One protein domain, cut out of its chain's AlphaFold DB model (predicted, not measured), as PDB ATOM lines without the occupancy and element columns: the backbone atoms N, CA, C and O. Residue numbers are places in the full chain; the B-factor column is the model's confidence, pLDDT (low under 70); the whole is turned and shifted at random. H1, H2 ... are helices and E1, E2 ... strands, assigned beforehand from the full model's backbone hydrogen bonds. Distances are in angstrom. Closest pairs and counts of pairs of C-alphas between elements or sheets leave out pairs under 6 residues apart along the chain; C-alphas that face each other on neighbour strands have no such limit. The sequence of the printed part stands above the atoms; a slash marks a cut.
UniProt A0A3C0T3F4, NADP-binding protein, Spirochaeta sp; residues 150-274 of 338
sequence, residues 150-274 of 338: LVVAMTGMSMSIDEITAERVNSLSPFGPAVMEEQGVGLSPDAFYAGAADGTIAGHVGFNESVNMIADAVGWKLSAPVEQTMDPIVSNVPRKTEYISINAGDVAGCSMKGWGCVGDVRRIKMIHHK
ATOM      1  N   LEU A 150     -24.548 -20.698 -37.141       95.50
ATOM      2  CA  LEU A 150     -24.871 -20.805 -35.717       95.50
ATOM      3  C   LEU A 150     -26.366 -21.060 -35.510       95.50
ATOM      4  O   LEU A 150     -26.733 -21.859 -34.654       95.50
ATOM      5  N   VAL A 151     -27.217 -20.398 -36.296       96.19
ATOM      6  CA  VAL A 151     -28.670 -20.589 -36.250       96.19
ATOM      7  C   VAL A 151     -29.008 -22.030 -36.614       96.19
ATOM      8  O   VAL A 151     -29.686 -22.692 -35.834       96.19
ATOM      9  N   VAL A 152     -28.448 -22.544 -37.712       96.81
ATOM     10  CA  VAL A 152     -28.577 -23.946 -38.137       96.81
ATOM     11  C   VAL A 152     -28.060 -24.905 -37.063       96.81
ATOM     12  O   VAL A 152     -28.740 -25.859 -36.707       96.81
ATOM     13  N   ALA A 153     -26.893 -24.648 -36.473       96.62
ATOM     14  CA  ALA A 153     -26.359 -25.507 -35.417       96.62
ATOM     15  C   ALA A 153     -27.284 -25.564 -34.187       96.62
ATOM     16  O   ALA A 153     -27.454 -26.627 -33.588       96.62
ATOM     17  N   MET A 154     -27.912 -24.441 -33.821       93.75
ATOM     18  CA  MET A 154     -28.873 -24.386 -32.715       93.75
ATOM     19  C   MET A 154     -30.159 -25.166 -33.009       93.75
ATOM     20  O   MET A 154     -30.765 -25.686 -32.071       93.75
ATOM     21  N   THR A 155     -30.572 -25.301 -34.276       94.88
ATOM     22  CA  THR A 155     -31.780 -26.070 -34.615       94.88
ATOM     23  C   THR A 155     -31.623 -27.567 -34.358       94.88
ATOM     24  O   THR A 155     -32.613 -28.232 -34.060       94.88
ATOM     25  N   GLY A 156     -30.392 -28.096 -34.363       93.56
ATOM     26  CA  GLY A 156     -30.108 -29.510 -34.091       93.56
ATOM     27  C   GLY A 156     -30.484 -29.985 -32.680       93.56
ATOM     28  O   GLY A 156     -30.497 -31.185 -32.417       93.56
ATOM     29  N   MET A 157     -30.798 -29.062 -31.763       90.50
ATOM     30  CA  MET A 157     -31.281 -29.365 -30.411       90.50
ATOM     31  C   MET A 157     -32.815 -29.354 -30.290       90.50
ATOM     32  O   MET A 157     -33.342 -29.639 -29.212       90.50
ATOM     33  N   SER A 158     -33.530 -29.024 -31.364       92.25
ATOM     34  CA  SER A 158     -34.985 -28.880 -31.380       92.25
ATOM     35  C   SER A 158     -35.652 -30.108 -31.998       92.25
ATOM     36  O   SER A 158     -35.226 -30.598 -33.038       92.25
ATOM     37  N   MET A 159     -36.736 -30.598 -31.383       93.19
ATOM     38  CA  MET A 159     -37.552 -31.678 -31.972       93.19
ATOM     39  C   MET A 159     -38.409 -31.184 -33.145       93.19
ATOM     40  O   MET A 159     -38.662 -31.927 -34.088       93.19
ATOM     41  N   SER A 160     -38.861 -29.933 -33.075       93.31
ATOM     42  CA  SER A 160     -39.620 -29.239 -34.111       93.31
ATOM     43  C   SER A 160     -39.274 -27.754 -34.074       93.31
ATOM     44  O   SER A 160     -38.848 -27.233 -33.041       93.31
ATOM     45  N   ILE A 161     -39.445 -27.075 -35.203       95.19
ATOM     46  CA  ILE A 161     -39.155 -25.650 -35.349       95.19
ATOM     47  C   ILE A 161     -40.422 -24.991 -35.880       95.19
ATOM     48  O   ILE A 161     -40.920 -25.380 -36.931       95.19
ATOM     49  N   ASP A 162     -40.936 -24.002 -35.154       94.19
ATOM     50  CA  ASP A 162     -42.075 -23.198 -35.600       94.19
ATOM     51  C   ASP A 162     -41.622 -21.881 -36.224       94.19
ATOM     52  O   ASP A 162     -42.199 -21.428 -37.206       94.19
ATOM     53  N   GLU A 163     -40.596 -21.250 -35.666       95.88
ATOM     54  CA  GLU A 163     -40.083 -19.972 -36.139       95.88
ATOM     55  C   GLU A 163     -38.611 -19.828 -35.749       95.88
ATOM     56  O   GLU A 163     -38.176 -20.313 -34.703       95.88
ATOM     57  N   ILE A 164     -37.855 -19.124 -36.581       96.38
ATOM     58  CA  ILE A 164     -36.477 -18.729 -36.339       96.38
ATOM     59  C   ILE A 164     -36.415 -17.206 -36.374       96.38
ATOM     60  O   ILE A 164     -36.758 -16.589 -37.379       96.38
ATOM     61  N   THR A 165     -35.932 -16.597 -35.293       95.69
ATOM     62  CA  THR A 165     -35.572 -15.175 -35.271       95.69
ATOM     63  C   THR A 165     -34.091 -15.038 -34.941       95.69
ATOM     64  O   THR A 165     -33.656 -15.442 -33.863       95.69
ATOM     65  N   ALA A 166     -33.325 -14.438 -35.851       93.69
ATOM     66  CA  ALA A 166     -31.933 -14.075 -35.639       93.69
ATOM     67  C   ALA A 166     -31.804 -12.553 -35.602       93.69
ATOM     68  O   ALA A 166     -32.247 -11.852 -36.513       93.69
ATOM     69  N   GLU A 167     -31.179 -12.037 -34.547       91.19
ATOM     70  CA  GLU A 167     -30.990 -10.604 -34.366       91.19
ATOM     71  C   GLU A 167     -29.529 -10.275 -34.076       91.19
ATOM     72  O   GLU A 167     -28.950 -10.733 -33.089       91.19
ATOM     73  N   ARG A 168     -28.939  -9.443 -34.931       87.75
ATOM     74  CA  ARG A 168     -27.575  -8.949 -34.786       87.75
ATOM     75  C   ARG A 168     -27.606  -7.455 -34.543       87.75
ATOM     76  O   ARG A 168     -28.251  -6.710 -35.278       87.75
ATOM     77  N   VAL A 169     -26.852  -7.014 -33.537       82.75
ATOM     78  CA  VAL A 169     -26.641  -5.589 -33.296       82.75
ATOM     79  C   VAL A 169     -25.170  -5.252 -33.190       82.75
ATOM     80  O   VAL A 169     -24.464  -5.832 -32.368       82.75
ATOM     81  N   ASN A 170     -24.705  -4.320 -34.022       79.81
ATOM     82  CA  ASN A 170     -23.298  -3.926 -34.066       79.81
ATOM     83  C   ASN A 170     -23.091  -2.411 -33.858       79.81
ATOM     84  O   ASN A 170     -24.041  -1.642 -33.677       79.81
ATOM     85  N   SER A 171     -21.818  -2.007 -33.833       80.62
ATOM     86  CA  SER A 171     -21.391  -0.608 -33.881       80.62
ATOM     87  C   SER A 171     -20.656  -0.355 -35.187       80.62
ATOM     88  O   SER A 171     -19.754  -1.120 -35.520       80.62
ATOM     89  N   LEU A 172     -21.001   0.731 -35.883       79.12
ATOM     90  CA  LEU A 172     -20.257   1.187 -37.060       79.12
ATOM     91  C   LEU A 172     -18.970   1.931 -36.696       79.12
ATOM     92  O   LEU A 172     -18.084   2.052 -37.529       79.12
ATOM     93  N   SER A 173     -18.818   2.359 -35.437       78.69
ATOM     94  CA  SER A 173     -17.697   3.196 -34.999       78.69
ATOM     95  C   SER A 173     -16.277   2.703 -35.325       78.69
ATOM     96  O   SER A 173     -15.429   3.575 -35.482       78.69
ATOM     97  N   PRO A 174     -15.967   1.387 -35.400       72.69
ATOM     98  CA  PRO A 174     -14.612   0.934 -35.705       72.69
ATOM     99  C   PRO A 174     -14.343   0.742 -37.209       72.69
ATOM    100  O   PRO A 174     -13.234   0.359 -37.568       72.69
ATOM    101  N   PHE A 175     -15.339   0.929 -38.082       74.88
ATOM    102  CA  PHE A 175     -15.194   0.679 -39.517       74.88
ATOM    103  C   PHE A 175     -14.787   1.942 -40.287       74.88
ATOM    104  O   PHE A 175     -15.058   3.058 -39.852       74.88
ATOM    105  N   GLY A 176     -14.127   1.741 -41.432       74.12
ATOM    106  CA  GLY A 176     -13.632   2.812 -42.300       74.12
ATOM    107  C   GLY A 176     -14.707   3.472 -43.180       74.12
ATOM    108  O   GLY A 176     -15.863   3.046 -43.156       74.12
ATOM    109  N   PRO A 177     -14.320   4.473 -43.996       78.62
ATOM    110  CA  PRO A 177     -15.238   5.297 -44.792       78.62
ATOM    111  C   PRO A 177     -16.197   4.513 -45.696       78.62
ATOM    112  O   PRO A 177     -17.391   4.770 -45.649       78.62
ATOM    113  N   ALA A 178     -15.711   3.495 -46.415       79.56
ATOM    114  CA  ALA A 178     -16.541   2.694 -47.324       79.56
ATOM    115  C   ALA A 178     -17.761   2.070 -46.619       79.56
ATOM    116  O   ALA A 178     -18.893   2.217 -47.063       79.56
ATOM    117  N   VAL A 179     -17.547   1.472 -45.441       79.06
ATOM    118  CA  VAL A 179     -18.636   0.887 -44.642       79.06
ATOM    119  C   VAL A 179     -19.560   1.970 -44.082       79.06
ATOM    120  O   VAL A 179     -20.724   1.701 -43.826       79.06
ATOM    121  N   MET A 180     -19.081   3.190 -43.838       85.44
ATOM    122  CA  MET A 180     -19.951   4.286 -43.394       85.44
ATOM    123  C   MET A 180     -20.855   4.769 -44.537       85.44
ATOM    124  O   MET A 180     -22.053   4.959 -44.319       85.44
ATOM    125  N   GLU A 181     -20.294   4.908 -45.740       87.06
ATOM    126  CA  GLU A 181     -20.982   5.320 -46.971       87.06
ATOM    127  C   GLU A 181     -22.053   4.307 -47.389       87.06
ATOM    128  O   GLU A 181     -23.216   4.675 -47.539       87.06
ATOM    129  N   GLU A 182     -21.711   3.015 -47.437       85.12
ATOM    130  CA  GLU A 182     -22.642   1.914 -47.751       85.12
ATOM    131  C   GLU A 182     -23.859   1.849 -46.812       85.12
ATOM    132  O   GLU A 182     -24.871   1.221 -47.126       85.12
ATOM    133  N   GLN A 183     -23.762   2.461 -45.630       87.12
ATOM    134  CA  GLN A 183     -24.793   2.459 -44.589       87.12
ATOM    135  C   GLN A 183     -25.509   3.807 -44.473       87.12
ATOM    136  O   GLN A 183     -26.340   3.969 -43.575       87.12
ATOM    137  N   GLY A 184     -25.156   4.773 -45.324       90.94
ATOM    138  CA  GLY A 184     -25.720   6.117 -45.340       90.94
ATOM    139  C   GLY A 184     -25.415   6.948 -44.092       90.94
ATOM    140  O   GLY A 184     -26.195   7.836 -43.750       90.94
ATOM    141  N   VAL A 185     -24.326   6.665 -43.367       91.56
ATOM    142  CA  VAL A 185     -23.965   7.435 -42.165       91.56
ATOM    143  C   VAL A 185     -23.618   8.873 -42.558       91.56
ATOM    144  O   VAL A 185     -22.774   9.100 -43.417       91.56
ATOM    145  N   GLY A 186     -24.247   9.845 -41.899       93.06
ATOM    146  CA  GLY A 186     -24.075  11.276 -42.164       93.06
ATOM    147  C   GLY A 186     -25.018  11.851 -43.219       93.06
ATOM    148  O   GLY A 186     -25.013  13.060 -43.423       93.06
ATOM    149  N   LEU A 187     -25.851  11.026 -43.859       95.44
ATOM    150  CA  LEU A 187     -26.895  11.507 -44.762       95.44
ATOM    151  C   LEU A 187     -28.084  12.101 -43.992       95.44
ATOM    152  O   LEU A 187     -28.291  11.813 -42.810       95.44
ATOM    153  N   SER A 188     -28.909  12.883 -44.692       96.62
ATOM    154  CA  SER A 188     -30.268  13.182 -44.237       96.62
ATOM    155  C   SER A 188     -31.176  11.954 -44.425       96.62
ATOM    156  O   SER A 188     -30.887  11.107 -45.276       96.62
ATOM    157  N   PRO A 189     -32.296  11.840 -43.688       95.69
ATOM    158  CA  PRO A 189     -33.264  10.763 -43.905       95.69
ATOM    159  C   PRO A 189     -33.775  10.681 -45.353       95.69
ATOM    160  O   PRO A 189     -33.885   9.586 -45.895       95.69
ATOM    161  N   ASP A 190     -34.018  11.822 -46.002       96.44
ATOM    162  CA  ASP A 190     -34.498  11.858 -47.391       96.44
ATOM    163  C   ASP A 190     -33.432  11.365 -48.376       96.44
ATOM    164  O   ASP A 190     -33.728  10.565 -49.263       96.44
ATOM    165  N   ALA A 191     -32.173  11.780 -48.187       95.75
ATOM    166  CA  ALA A 191     -31.055  11.288 -48.991       95.75
ATOM    167  C   ALA A 191     -30.820   9.788 -48.769       95.75
ATOM    168  O   ALA A 191     -30.482   9.074 -49.709       95.75
ATOM    169  N   PHE A 192     -31.052   9.294 -47.549       95.56
ATOM    170  CA  PHE A 192     -31.003   7.867 -47.260       95.56
ATOM    171  C   PHE A 192     -32.080   7.094 -48.025       95.56
ATOM    172  O   PHE A 192     -31.774   6.086 -48.648       95.56
ATOM    173  N   TYR A 193     -33.335   7.550 -48.018       94.94
ATOM    174  CA  TYR A 193     -34.392   6.860 -48.763       94.94
ATOM    175  C   TYR A 193     -34.180   6.922 -50.278       94.94
ATOM    176  O   TYR A 193     -34.444   5.932 -50.959       94.94
ATOM    177  N   ALA A 194     -33.664   8.037 -50.802       94.38
ATOM    178  CA  ALA A 194     -33.272   8.131 -52.206       94.38
ATOM    179  C   ALA A 194     -32.177   7.106 -52.543       94.38
ATOM    180  O   ALA A 194     -32.352   6.314 -53.467       94.38
ATOM    181  N   GLY A 195     -31.120   7.048 -51.724       92.12
ATOM    182  CA  GLY A 195     -30.021   6.104 -51.917       92.12
ATOM    183  C   GLY A 195     -30.415   4.635 -51.721       92.12
ATOM    184  O   GLY A 195     -29.870   3.730 -52.346       92.12
ATOM    185  N   ALA A 196     -31.402   4.376 -50.863       90.44
ATOM    186  CA  ALA A 196     -31.996   3.056 -50.693       90.44
ATOM    187  C   ALA A 196     -32.801   2.621 -51.926       90.44
ATOM    188  O   ALA A 196     -32.781   1.448 -52.291       90.44
ATOM    189  N   ALA A 197     -33.517   3.556 -52.555       90.19
ATOM    190  CA  ALA A 197     -34.359   3.287 -53.715       90.19
ATOM    191  C   ALA A 197     -33.554   3.118 -55.014       90.19
ATOM    192  O   ALA A 197     -33.939   2.312 -55.858       90.19
ATOM    193  N   ASP A 198     -32.450   3.854 -55.177       91.12
ATOM    194  CA  ASP A 198     -31.580   3.767 -56.359       91.12
ATOM    195  C   ASP A 198     -30.444   2.731 -56.230       91.12
ATOM    196  O   ASP A 198     -29.765   2.432 -57.215       91.12
ATOM    197  N   GLY A 199     -30.269   2.146 -55.040       85.38
ATOM    198  CA  GLY A 199     -29.286   1.100 -54.765       85.38
ATOM    199  C   GLY A 199     -27.874   1.608 -54.463       85.38
ATOM    200  O   GLY A 199     -26.957   0.797 -54.350       85.38
ATOM    201  N   THR A 200     -27.677   2.919 -54.305       87.94
ATOM    202  CA  THR A 200     -26.392   3.487 -53.862       87.94
ATOM    203  C   THR A 200     -26.097   3.210 -52.386       87.94
ATOM    204  O   THR A 200     -24.932   3.178 -51.990       87.94
ATOM    205  N   ILE A 201     -27.124   2.945 -51.570       88.00
ATOM    206  CA  ILE A 201     -26.988   2.467 -50.188       88.00
ATOM    207  C   ILE A 201     -27.261   0.969 -50.158       88.00
ATOM    208  O   ILE A 201     -28.394   0.524 -50.320       88.00
ATOM    209  N   ALA A 202     -26.213   0.187 -49.904       83.88
ATOM    210  CA  ALA A 202     -26.308  -1.268 -49.858       83.88
ATOM    211  C   ALA A 202     -26.894  -1.789 -48.534       83.88
ATOM    212  O   ALA A 202     -27.515  -2.851 -48.499       83.88
ATOM    213  N   GLY A 203     -26.674  -1.077 -47.422       85.38
ATOM    214  CA  GLY A 203     -27.041  -1.573 -46.101       85.38
ATOM    215  C   GLY A 203     -26.315  -2.884 -45.769       85.38
ATOM    216  O   GLY A 203     -25.094  -2.971 -45.825       85.38
ATOM    217  N   HIS A 204     -27.039  -3.906 -45.337       84.00
ATOM    218  CA  HIS A 204     -26.515  -5.243 -45.089       84.00
ATOM    219  C   HIS A 204     -26.787  -6.151 -46.288       84.00
ATOM    220  O   HIS A 204     -27.937  -6.457 -46.588       84.00
ATOM    221  N   VAL A 205     -25.711  -6.642 -46.897       85.25
ATOM    222  CA  VAL A 205     -25.737  -7.719 -47.891       85.25
ATOM    223  C   VAL A 205     -25.693  -9.067 -47.161       85.25
ATOM    224  O   VAL A 205     -24.943  -9.208 -46.194       85.25
ATOM    225  N   GLY A 206     -26.483 -10.056 -47.596       90.75
ATOM    226  CA  GLY A 206     -26.408 -11.423 -47.056       90.75
ATOM    227  C   GLY A 206     -27.695 -12.006 -46.467       90.75
ATOM    228  O   GLY A 206     -27.700 -13.172 -46.060       90.75
ATOM    229  N   PHE A 207     -28.790 -11.239 -46.354       94.94
ATOM    230  CA  PHE A 207     -30.053 -11.778 -45.825       94.94
ATOM    231  C   PHE A 207     -30.688 -12.798 -46.760       94.94
ATOM    232  O   PHE A 207     -31.194 -13.808 -46.275       94.94
ATOM    233  N   ASN A 208     -30.637 -12.563 -48.071       95.94
ATOM    234  CA  ASN A 208     -31.135 -13.523 -49.044       95.94
ATOM    235  C   ASN A 208     -30.408 -14.869 -48.890       95.94
ATOM    236  O   ASN A 208     -31.040 -15.915 -48.773       95.94
ATOM    237  N   GLU A 209     -29.088 -14.825 -48.765       97.38
ATOM    238  CA  GLU A 209     -28.220 -15.991 -48.621       97.38
ATOM    239  C   GLU A 209     -28.468 -16.708 -47.294       97.38
ATOM    240  O   GLU A 209     -28.683 -17.916 -47.270       97.38
ATOM    241  N   SER A 210     -28.501 -15.964 -46.186       97.62
ATOM    242  CA  SER A 210     -28.683 -16.534 -44.845       97.62
ATOM    243  C   SER A 210     -30.061 -17.177 -44.677       97.62
ATOM    244  O   SER A 210     -30.169 -18.272 -44.128       97.62
ATOM    245  N   VAL A 211     -31.127 -16.522 -45.159       98.00
ATOM    246  CA  VAL A 211     -32.497 -17.052 -45.057       98.00
ATOM    247  C   VAL A 211     -32.649 -18.317 -45.897       98.00
ATOM    248  O   VAL A 211     -33.219 -19.288 -45.405       98.00
ATOM    249  N   ASN A 212     -32.112 -18.338 -47.122       97.94
ATOM    250  CA  ASN A 212     -32.138 -19.535 -47.963       97.94
ATOM    251  C   ASN A 212     -31.280 -20.667 -47.375       97.94
ATOM    252  O   ASN A 212     -31.750 -21.800 -47.336       97.94
ATOM    253  N   MET A 213     -30.090 -20.371 -46.835       97.94
ATOM    254  CA  MET A 213     -29.249 -21.365 -46.154       97.94
ATOM    255  C   MET A 213     -29.980 -22.006 -44.967       97.94
ATOM    256  O   MET A 213     -29.976 -23.226 -44.820       97.94
ATOM    257  N   ILE A 214     -30.620 -21.192 -44.120       98.25
ATOM    258  CA  ILE A 214     -31.388 -21.692 -42.976       98.25
ATOM    259  C   ILE A 214     -32.574 -22.528 -43.455       98.25
ATOM    260  O   ILE A 214     -32.790 -23.610 -42.916       98.25
ATOM    261  N   ALA A 215     -33.337 -22.035 -44.438       97.88
ATOM    262  CA  ALA A 215     -34.511 -22.726 -44.961       97.88
ATOM    263  C   ALA A 215     -34.142 -24.113 -45.502       97.88
ATOM    264  O   ALA A 215     -34.742 -25.101 -45.085       97.88
ATOM    265  N   ASP A 216     -33.106 -24.194 -46.338       97.38
ATOM    266  CA  ASP A 216     -32.612 -25.453 -46.898       97.38
ATOM    267  C   ASP A 216     -32.137 -26.415 -45.794       97.38
ATOM    268  O   ASP A 216     -32.553 -27.573 -45.745       97.38
ATOM    269  N   ALA A 217     -31.370 -25.915 -44.818       97.06
ATOM    270  CA  ALA A 217     -30.849 -26.726 -43.717       97.06
ATOM    271  C   ALA A 217     -31.936 -27.351 -42.822       97.06
ATOM    272  O   ALA A 217     -31.718 -28.420 -42.252       97.06
ATOM    273  N   VAL A 218     -33.100 -26.704 -42.684       96.44
ATOM    274  CA  VAL A 218     -34.241 -27.230 -41.910       96.44
ATOM    275  C   VAL A 218     -35.310 -27.900 -42.785       96.44
ATOM    276  O   VAL A 218     -36.354 -28.305 -42.273       96.44
ATOM    277  N   GLY A 219     -35.067 -28.033 -44.094       96.00
ATOM    278  CA  GLY A 219     -35.991 -28.659 -45.041       96.00
ATOM    279  C   GLY A 219     -37.231 -27.817 -45.364       96.00
ATOM    280  O   GLY A 219     -38.269 -28.358 -45.749       96.00
ATOM    281  N   TRP A 220     -37.159 -26.499 -45.191       97.62
ATOM    282  CA  TRP A 220     -38.219 -25.570 -45.567       97.62
ATOM    283  C   TRP A 220     -38.041 -25.057 -46.988       97.62
ATOM    284  O   TRP A 220     -36.962 -24.646 -47.403       97.62
ATOM    285  N   LYS A 221     -39.155 -24.993 -47.720       96.62
ATOM    286  CA  LYS A 221     -39.225 -24.331 -49.020       96.62
ATOM    287  C   LYS A 221     -39.864 -22.961 -48.850       96.62
ATOM    288  O   LYS A 221     -41.020 -22.872 -48.433       96.62
ATOM    289  N   LEU A 222     -39.127 -21.909 -49.195       97.06
ATOM    290  CA  LEU A 222     -39.675 -20.559 -49.199       97.06
ATOM    291  C   LEU A 222     -40.773 -20.434 -50.262       97.06
ATOM    292  O   LEU A 222     -40.645 -20.950 -51.374       97.06
ATOM    293  N   SER A 223     -41.867 -19.764 -49.912       96.69
ATOM    294  CA  SER A 223     -43.023 -19.555 -50.795       96.69
ATOM    295  C   SER A 223     -42.913 -18.295 -51.650       96.69
ATOM    296  O   SER A 223     -43.617 -18.177 -52.647       96.69
ATOM    297  N   ALA A 224     -42.016 -17.383 -51.283       94.94
ATOM    298  CA  ALA A 224     -41.727 -16.148 -51.998       94.94
ATOM    299  C   ALA A 224     -40.242 -15.774 -51.817       94.94
ATOM    300  O   ALA A 224     -39.596 -16.301 -50.901       94.94
ATOM    301  N   PRO A 225     -39.695 -14.876 -52.660       95.44
ATOM    302  CA  PRO A 225     -38.387 -14.275 -52.424       95.44
ATOM    303  C   PRO A 225     -38.291 -13.634 -51.036       95.44
ATOM    304  O   PRO A 225     -39.298 -13.221 -50.460       95.44
ATOM    305  N   VAL A 226     -37.070 -13.534 -50.510       96.50
ATOM    306  CA  VAL A 226     -36.821 -12.934 -49.195       96.50
ATOM    307  C   VAL A 226     -37.250 -11.468 -49.209       96.50
ATOM    308  O   VAL A 226     -36.688 -10.647 -49.931       96.50
ATOM    309  N   GLU A 227     -38.240 -11.136 -48.385       94.81
ATOM    310  CA  GLU A 227     -38.703  -9.762 -48.203       94.81
ATOM    311  C   GLU A 227     -37.705  -9.008 -47.330       94.81
ATOM    312  O   GLU A 227     -37.237  -9.552 -46.329       94.81
ATOM    313  N   GLN A 228     -37.402  -7.752 -47.663       93.94
ATOM    314  CA  GLN A 228     -36.471  -6.934 -46.888       93.94
ATOM    315  C   GLN A 228     -36.986  -5.507 -46.707       93.94
ATOM    316  O   GLN A 228     -37.663  -4.963 -47.577       93.94
ATOM    317  N   THR A 229     -36.642  -4.890 -45.576       92.94
ATOM    318  CA  THR A 229     -36.803  -3.445 -45.359       92.94
ATOM    319  C   THR A 229     -35.472  -2.814 -44.993       92.94
ATOM    320  O   THR A 229     -34.602  -3.469 -44.409       92.94
ATOM    321  N   MET A 230     -35.344  -1.526 -45.302       92.88
ATOM    322  CA  MET A 230     -34.164  -0.727 -45.018       92.88
ATOM    323  C   MET A 230     -34.579   0.655 -44.518       92.88
ATOM    324  O   MET A 230     -35.070   1.477 -45.284       92.88
ATOM    325  N   ASP A 231     -34.377   0.895 -43.222       92.94
ATOM    326  CA  ASP A 231     -34.792   2.122 -42.543       92.94
ATOM    327  C   ASP A 231     -33.575   2.866 -41.958       92.94
ATOM    328  O   ASP A 231     -32.689   2.231 -41.366       92.94
ATOM    329  N   PRO A 232     -33.523   4.208 -42.041       93.44
ATOM    330  CA  PRO A 232     -32.456   4.986 -41.430       93.44
ATOM    331  C   PRO A 232     -32.547   4.968 -39.900       93.44
ATOM    332  O   PRO A 232     -33.611   5.136 -39.299       93.44
ATOM    333  N   ILE A 233     -31.399   4.854 -39.236       90.81
ATOM    334  CA  ILE A 233     -31.269   5.074 -37.793       90.81
ATOM    335  C   ILE A 233     -30.862   6.529 -37.575       90.81
ATOM    336  O   ILE A 233     -29.680   6.856 -37.614       90.81
ATOM    337  N   VAL A 234     -31.824   7.408 -37.308       92.94
ATOM    338  CA  VAL A 234     -31.557   8.837 -37.071       92.94
ATOM    339  C   VAL A 234     -30.963   9.070 -35.680       92.94
ATOM    340  O   VAL A 234     -31.434   8.529 -34.671       92.94
ATOM    341  N   SER A 235     -29.896   9.866 -35.601       92.00
ATOM    342  CA  SER A 235     -29.289  10.237 -34.326       92.00
ATOM    343  C   SER A 235     -30.030  11.394 -33.669       92.00
ATOM    344  O   SER A 235     -30.213  12.438 -34.273       92.00
ATOM    345  N   ASN A 236     -30.337  11.279 -32.378       92.06
ATOM    346  CA  ASN A 236     -30.868  12.402 -31.588       92.06
ATOM    347  C   ASN A 236     -29.764  13.203 -30.870       92.06
ATOM    348  O   ASN A 236     -30.057  14.085 -30.072       92.06
ATOM    349  N   VAL A 237     -28.493  12.843 -31.081       89.31
ATOM    350  CA  VAL A 237     -27.315  13.487 -30.475       89.31
ATOM    351  C   VAL A 237     -26.164  13.520 -31.481       89.31
ATOM    352  O   VAL A 237     -26.088  12.611 -32.314       89.31
ATOM    353  N   PRO A 238     -25.227  14.477 -31.383       90.75
ATOM    354  CA  PRO A 238     -23.998  14.425 -32.161       90.75
ATOM    355  C   PRO A 238     -23.200  13.146 -31.872       90.75
ATOM    356  O   PRO A 238     -23.172  12.663 -30.733       90.75
ATOM    357  N   ARG A 239     -22.549  12.582 -32.892       90.69
ATOM    358  CA  ARG A 239     -21.641  11.431 -32.757       90.69
ATOM    359  C   ARG A 239     -20.382  11.658 -33.573       90.69
ATOM    360  O   ARG A 239     -20.436  12.257 -34.640       90.69
ATOM    361  N   LYS A 240     -19.257  11.138 -33.090       89.25
ATOM    362  CA  LYS A 240     -17.961  11.273 -33.749       89.25
ATOM    363  C   LYS A 240     -17.192   9.960 -33.707       89.25
ATOM    364  O   LYS A 240     -17.203   9.258 -32.699       89.25
ATOM    365  N   THR A 241     -16.535   9.662 -34.814       85.19
ATOM    366  CA  THR A 241     -15.551   8.590 -34.983       85.19
ATOM    367  C   THR A 241     -14.246   9.204 -35.495       85.19
ATOM    368  O   THR A 241     -14.137  10.428 -35.606       85.19
ATOM    369  N   GLU A 242     -13.256   8.371 -35.806       81.12
ATOM    370  CA  GLU A 242     -12.035   8.809 -36.491       81.12
ATOM    371  C   GLU A 242     -12.326   9.373 -37.893       81.12
ATOM    372  O   GLU A 242     -11.691  10.340 -38.306       81.12
ATOM    373  N   TYR A 243     -13.322   8.816 -38.592       82.56
ATOM    374  CA  TYR A 243     -13.565   9.089 -40.015       82.56
ATOM    375  C   TYR A 243     -14.729  10.045 -40.284       82.56
ATOM    376  O   TYR A 243     -14.737  10.721 -41.307       82.56
ATOM    377  N   ILE A 244     -15.718  10.111 -39.387       86.56
ATOM    378  CA  ILE A 244     -16.921  10.928 -39.589       86.56
ATOM    379  C   ILE A 244     -17.430  11.537 -38.281       86.56
ATOM    380  O   ILE A 244     -17.364  10.918 -37.213       86.56
ATOM    381  N   SER A 245     -17.961  12.756 -38.377       92.94
ATOM    382  CA  SER A 245     -18.750  13.415 -37.331       92.94
ATOM    383  C   SER A 245     -20.139  13.718 -37.883       92.94
ATOM    384  O   SER A 245     -20.242  14.259 -38.977       92.94
ATOM    385  N   ILE A 246     -21.182  13.373 -37.133       93.00
ATOM    386  CA  ILE A 246     -22.587  13.582 -37.502       93.00
ATOM    387  C   ILE A 246     -23.309  14.352 -36.395       93.00
ATOM    388  O   ILE A 246     -22.968  14.220 -35.213       93.00
ATOM    389  N   ASN A 247     -24.317  15.133 -36.760       94.88
ATOM    390  CA  ASN A 247     -25.140  15.918 -35.849       94.88
ATOM    391  C   ASN A 247     -26.385  15.144 -35.387       94.88
ATOM    392  O   ASN A 247     -26.659  14.018 -35.806       94.88
ATOM    393  N   ALA A 248     -27.154  15.751 -34.481       94.94
ATOM    394  CA  ALA A 248     -28.523  15.308 -34.247       94.94
ATOM    395  C   ALA A 248     -29.378  15.617 -35.492       94.94
ATOM    396  O   ALA A 248     -29.289  16.716 -36.027       94.94
ATOM    397  N   GLY A 249     -30.199  14.662 -35.929       93.25
ATOM    398  CA  GLY A 249     -30.972  14.718 -37.176       93.25
ATOM    399  C   GLY A 249     -30.346  13.924 -38.326       93.25
ATOM    400  O   GLY A 249     -31.072  13.474 -39.210       93.25
ATOM    401  N   ASP A 250     -29.040  13.662 -38.267       94.19
ATOM    402  CA  ASP A 250     -28.335  12.902 -39.298       94.19
ATOM    403  C   ASP A 250     -28.492  11.391 -39.086       94.19
ATOM    404  O   ASP A 250     -28.682  10.890 -37.965       94.19
ATOM    405  N   VAL A 251     -28.358  10.634 -40.172       94.00
ATOM    406  CA  VAL A 251     -28.352   9.173 -40.143       94.00
ATOM    407  C   VAL A 251     -27.080   8.663 -39.455       94.00
ATOM    408  O   VAL A 251     -25.956   8.984 -39.827       94.00
ATOM    409  N   ALA A 252     -27.251   7.831 -38.429       90.81
ATOM    410  CA  ALA A 252     -26.184   7.157 -37.687       90.81
ATOM    411  C   ALA A 252     -25.928   5.715 -38.150       90.81
ATOM    412  O   ALA A 252     -25.059   5.038 -37.595       90.81
ATOM    413  N   GLY A 253     -26.708   5.230 -39.112       89.44
ATOM    414  CA  GLY A 253     -26.589   3.903 -39.694       89.44
ATOM    415  C   GLY A 253     -27.918   3.406 -40.242       89.44
ATOM    416  O   GLY A 253     -28.905   4.136 -40.293       89.44
ATOM    417  N   CYS A 254     -27.940   2.129 -40.588       90.12
ATOM    418  CA  CYS A 254     -29.054   1.479 -41.254       90.12
ATOM    419  C   CYS A 254     -29.631   0.355 -40.375       90.12
ATOM    420  O   CYS A 254     -28.889  -0.391 -39.727       90.12
ATOM    421  N   SER A 255     -30.958   0.261 -40.320       90.94
ATOM    422  CA  SER A 255     -31.706  -0.828 -39.701       90.94
ATOM    423  C   SER A 255     -32.357  -1.653 -40.799       90.94
ATOM    424  O   SER A 255     -33.260  -1.164 -41.473       90.94
ATOM    425  N   MET A 256     -31.960  -2.916 -40.922       92.81
ATOM    426  CA  MET A 256     -32.554  -3.824 -41.896       92.81
ATOM    427  C   MET A 256     -33.254  -4.988 -41.234       92.81
ATOM    428  O   MET A 256     -32.839  -5.488 -40.183       92.81
ATOM    429  N   LYS A 257     -34.320  -5.436 -41.885       94.50
ATOM    430  CA  LYS A 257     -35.035  -6.655 -41.526       94.50
ATOM    431  C   LYS A 257     -35.233  -7.495 -42.775       94.50
ATOM    432  O   LYS A 257     -35.409  -6.938 -43.852       94.50
ATOM    433  N   GLY A 258     -35.198  -8.809 -42.608       95.19
ATOM    434  CA  GLY A 258     -35.431  -9.786 -43.664       95.19
ATOM    435  C   GLY A 258     -36.426 -10.848 -43.212       95.19
ATOM    436  O   GLY A 258     -36.415 -11.237 -42.041       95.19
ATOM    437  N   TRP A 259     -37.274 -11.329 -44.118       97.06
ATOM    438  CA  TRP A 259     -38.252 -12.375 -43.822       97.06
ATOM    439  C   TRP A 259     -38.260 -13.481 -44.875       97.06
ATOM    440  O   TRP A 259     -38.350 -13.215 -46.070       97.06
ATOM    441  N   GLY A 260     -38.221 -14.727 -44.401       97.62
ATOM    442  CA  GLY A 260     -38.501 -15.927 -45.185       97.62
ATOM    443  C   GLY A 260     -39.896 -16.462 -44.874       97.62
ATOM    444  O   GLY A 260     -40.190 -16.809 -43.722       97.62
ATOM    445  N   CYS A 261     -40.750 -16.533 -45.896       96.69
ATOM    446  CA  CYS A 261     -42.121 -17.033 -45.793       96.69
ATOM    447  C   CYS A 261     -42.202 -18.509 -46.199       96.69
ATOM    448  O   CYS A 261     -41.666 -18.886 -47.237       96.69
ATOM    449  N   VAL A 262     -42.894 -19.332 -45.408       96.25
ATOM    450  CA  VAL A 262     -43.254 -20.720 -45.748       96.25
ATOM    451  C   VAL A 262     -44.772 -20.833 -45.640       96.25
ATOM    452  O   VAL A 262     -45.341 -20.667 -44.557       96.25
ATOM    453  N   GLY A 263     -45.429 -21.067 -46.773       94.12
ATOM    454  CA  GLY A 263     -46.834 -20.716 -46.955       94.12
ATOM    455  C   GLY A 263     -47.033 -19.215 -46.738       94.12
ATOM    456  O   GLY A 263     -46.189 -18.406 -47.123       94.12
ATOM    457  N   ASP A 264     -48.099 -18.860 -46.025       92.12
ATOM    458  CA  ASP A 264     -48.435 -17.466 -45.701       92.12
ATOM    459  C   ASP A 264     -47.806 -16.980 -44.379       92.12
ATOM    460  O   ASP A 264     -48.155 -15.920 -43.857       92.12
ATOM    461  N   VAL A 265     -46.888 -17.761 -43.791       94.19
ATOM    462  CA  VAL A 265     -46.297 -17.473 -42.476       94.19
ATOM    463  C   VAL A 265     -44.830 -17.078 -42.615       94.19
ATOM    464  O   VAL A 265     -44.022 -17.818 -43.174       94.19
ATOM    465  N   ARG A 266     -44.456 -15.941 -42.016       94.50
ATOM    466  CA  ARG A 266     -43.057 -15.514 -41.850       94.50
ATOM    467  C   ARG A 266     -42.364 -16.383 -40.799       94.50
ATOM    468  O   ARG A 266     -42.455 -16.097 -39.605       94.50
ATOM    469  N   ARG A 267     -41.689 -17.440 -41.250       96.44
ATOM    470  CA  ARG A 267     -41.038 -18.447 -40.396       96.44
ATOM    471  C   ARG A 267     -39.588 -18.117 -40.063       96.44
ATOM    472  O   ARG A 267     -39.108 -18.544 -39.021       96.44
ATOM    473  N   ILE A 268     -38.894 -17.369 -40.919       97.06
ATOM    474  CA  ILE A 268     -37.519 -16.919 -40.670       97.06
ATOM    475  C   ILE A 268     -37.527 -15.396 -40.609       97.06
ATOM    476  O   ILE A 268     -37.994 -14.746 -41.541       97.06
ATOM    477  N   LYS A 269     -37.028 -14.824 -39.514       96.69
ATOM    478  CA  LYS A 269     -36.944 -13.380 -39.286       96.69
ATOM    479  C   LYS A 269     -35.499 -13.006 -39.000       96.69
ATOM    480  O   LYS A 269     -34.896 -13.480 -38.041       96.69
ATOM    481  N   MET A 270     -34.961 -12.125 -39.821       93.94
ATOM    482  CA  MET A 270     -33.617 -11.590 -39.692       93.94
ATOM    483  C   MET A 270     -33.730 -10.132 -39.297       93.94
ATOM    484  O   MET A 270     -34.474  -9.371 -39.911       93.94
ATOM    485  N   ILE A 271     -33.019  -9.735 -38.252       90.44
ATOM    486  CA  ILE A 271     -33.050  -8.371 -37.745       90.44
ATOM    487  C   ILE A 271     -31.611  -7.905 -37.574       90.44
ATOM    488  O   ILE A 271     -30.846  -8.481 -36.806       90.44
ATOM    489  N   HIS A 272     -31.234  -6.846 -38.278       84.12
ATOM    490  CA  HIS A 272     -29.925  -6.232 -38.143       84.12
ATOM    491  C   HIS A 272     -30.095  -4.756 -37.797       84.12
ATOM    492  O   HIS A 272     -30.415  -3.921 -38.641       84.12
ATOM    493  N   HIS A 273     -29.891  -4.442 -36.521       75.25
ATOM    494  CA  HIS A 273     -29.884  -3.069 -36.028       75.25
ATOM    495  C   HIS A 273     -28.451  -2.629 -35.746       75.25
ATOM    496  O   HIS A 273     -27.596  -3.437 -35.410       75.25
ATOM    497  N   LYS A 274     -28.158  -1.333 -35.807       62.78
ATOM    498  CA  LYS A 274     -26.821  -0.820 -35.472       62.78
ATOM    499  C   LYS A 274     -26.927   0.223 -34.369       62.78
ATOM    500  O   LYS A 274     -27.028   1.422 -34.610       62.78
TER     501      LYS A 274
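AT A GLANCE: This is residues 150 to 274 of the 338 residues of the protein "NADP-binding protein" of Spirochaeta sp (UniProt A0A3C0T3F4). A long, twisted sheet of four strands forms a wall, with H4 and H3 over one face as a second layer, H4 over E4 and E3 and H3 over the edge strand E2. The small helices H1 and H2 only graze the sheet. The printed part has 125 residues, with four named helices and four named strands in the order H1 E1 H2 H3 H4 E2 E3 E4; the sheet's order is E1 E4 E3 E2, mixed, and the class is mixed. The whole is only just loose, close to compact, with a radius of gyration of the C-alphas of 16.7 A, and elongated, 49 by 28 by 23 A.

HOW THE PARTS SIT: H1, residues 150 to 155, only just touches H4, residues 207 to 217, with 3 pairs of C-alphas within 8 A, the closest Val 152 and Ile 214 at 6.0 A. E1, residues 164 to 169, is parallel to E4, residues 265 to 273; N 166 and O 269 are 2.9 A apart. H2 is residues 177 to 181. H3, residues 189 to 198, runs along E2, residues 227 to 234, at 21 degrees on the local plane, at a height over the sheet of 9.5 A; their closest C-alphas, Pro 189 and Pro 232, are 6.3 A apart. H4, at a height of 9.1 A, runs slantwise to E4 at 41 degrees on the local plane; the closest C-alphas of H4 and E3, residues 251 to 262, are Val 211 and Gly 260, 6.1 A apart. E2, E3 and E4 form a meander, each strand the antiparallel neighbour of the one before, in two hairpins; N 231 and O 255 are 2.9 A apart, N 258 and O 270 2.8 A. In H1, H2, H3 and H4 every O i to N i+4 pair is within hydrogen-bond range.

IN THESE COORDINATES: H1 begins at C-alpha 150 (-24.871, -20.805, -35.717). E3 measures 33.9 A, E2 and E4 22.8 A each, E1 16.7 A, H4 15.1 A and H3 14.4 A. E4 bends by 57 degrees at residue 268 and ends at C-alpha 273 (-29.884, -3.069, -36.028).

THE WHOLE: The C-alphas farthest apart, Met 159 and Asn 247, are 49.3 A apart. The link from E2 to E3, residues 235 to 250, is long; in it residues 239 to 240 pair antiparallel with 245 to 246. The printed part has no cut, and its mean pLDDT is 91.3, with residue 274 under 70.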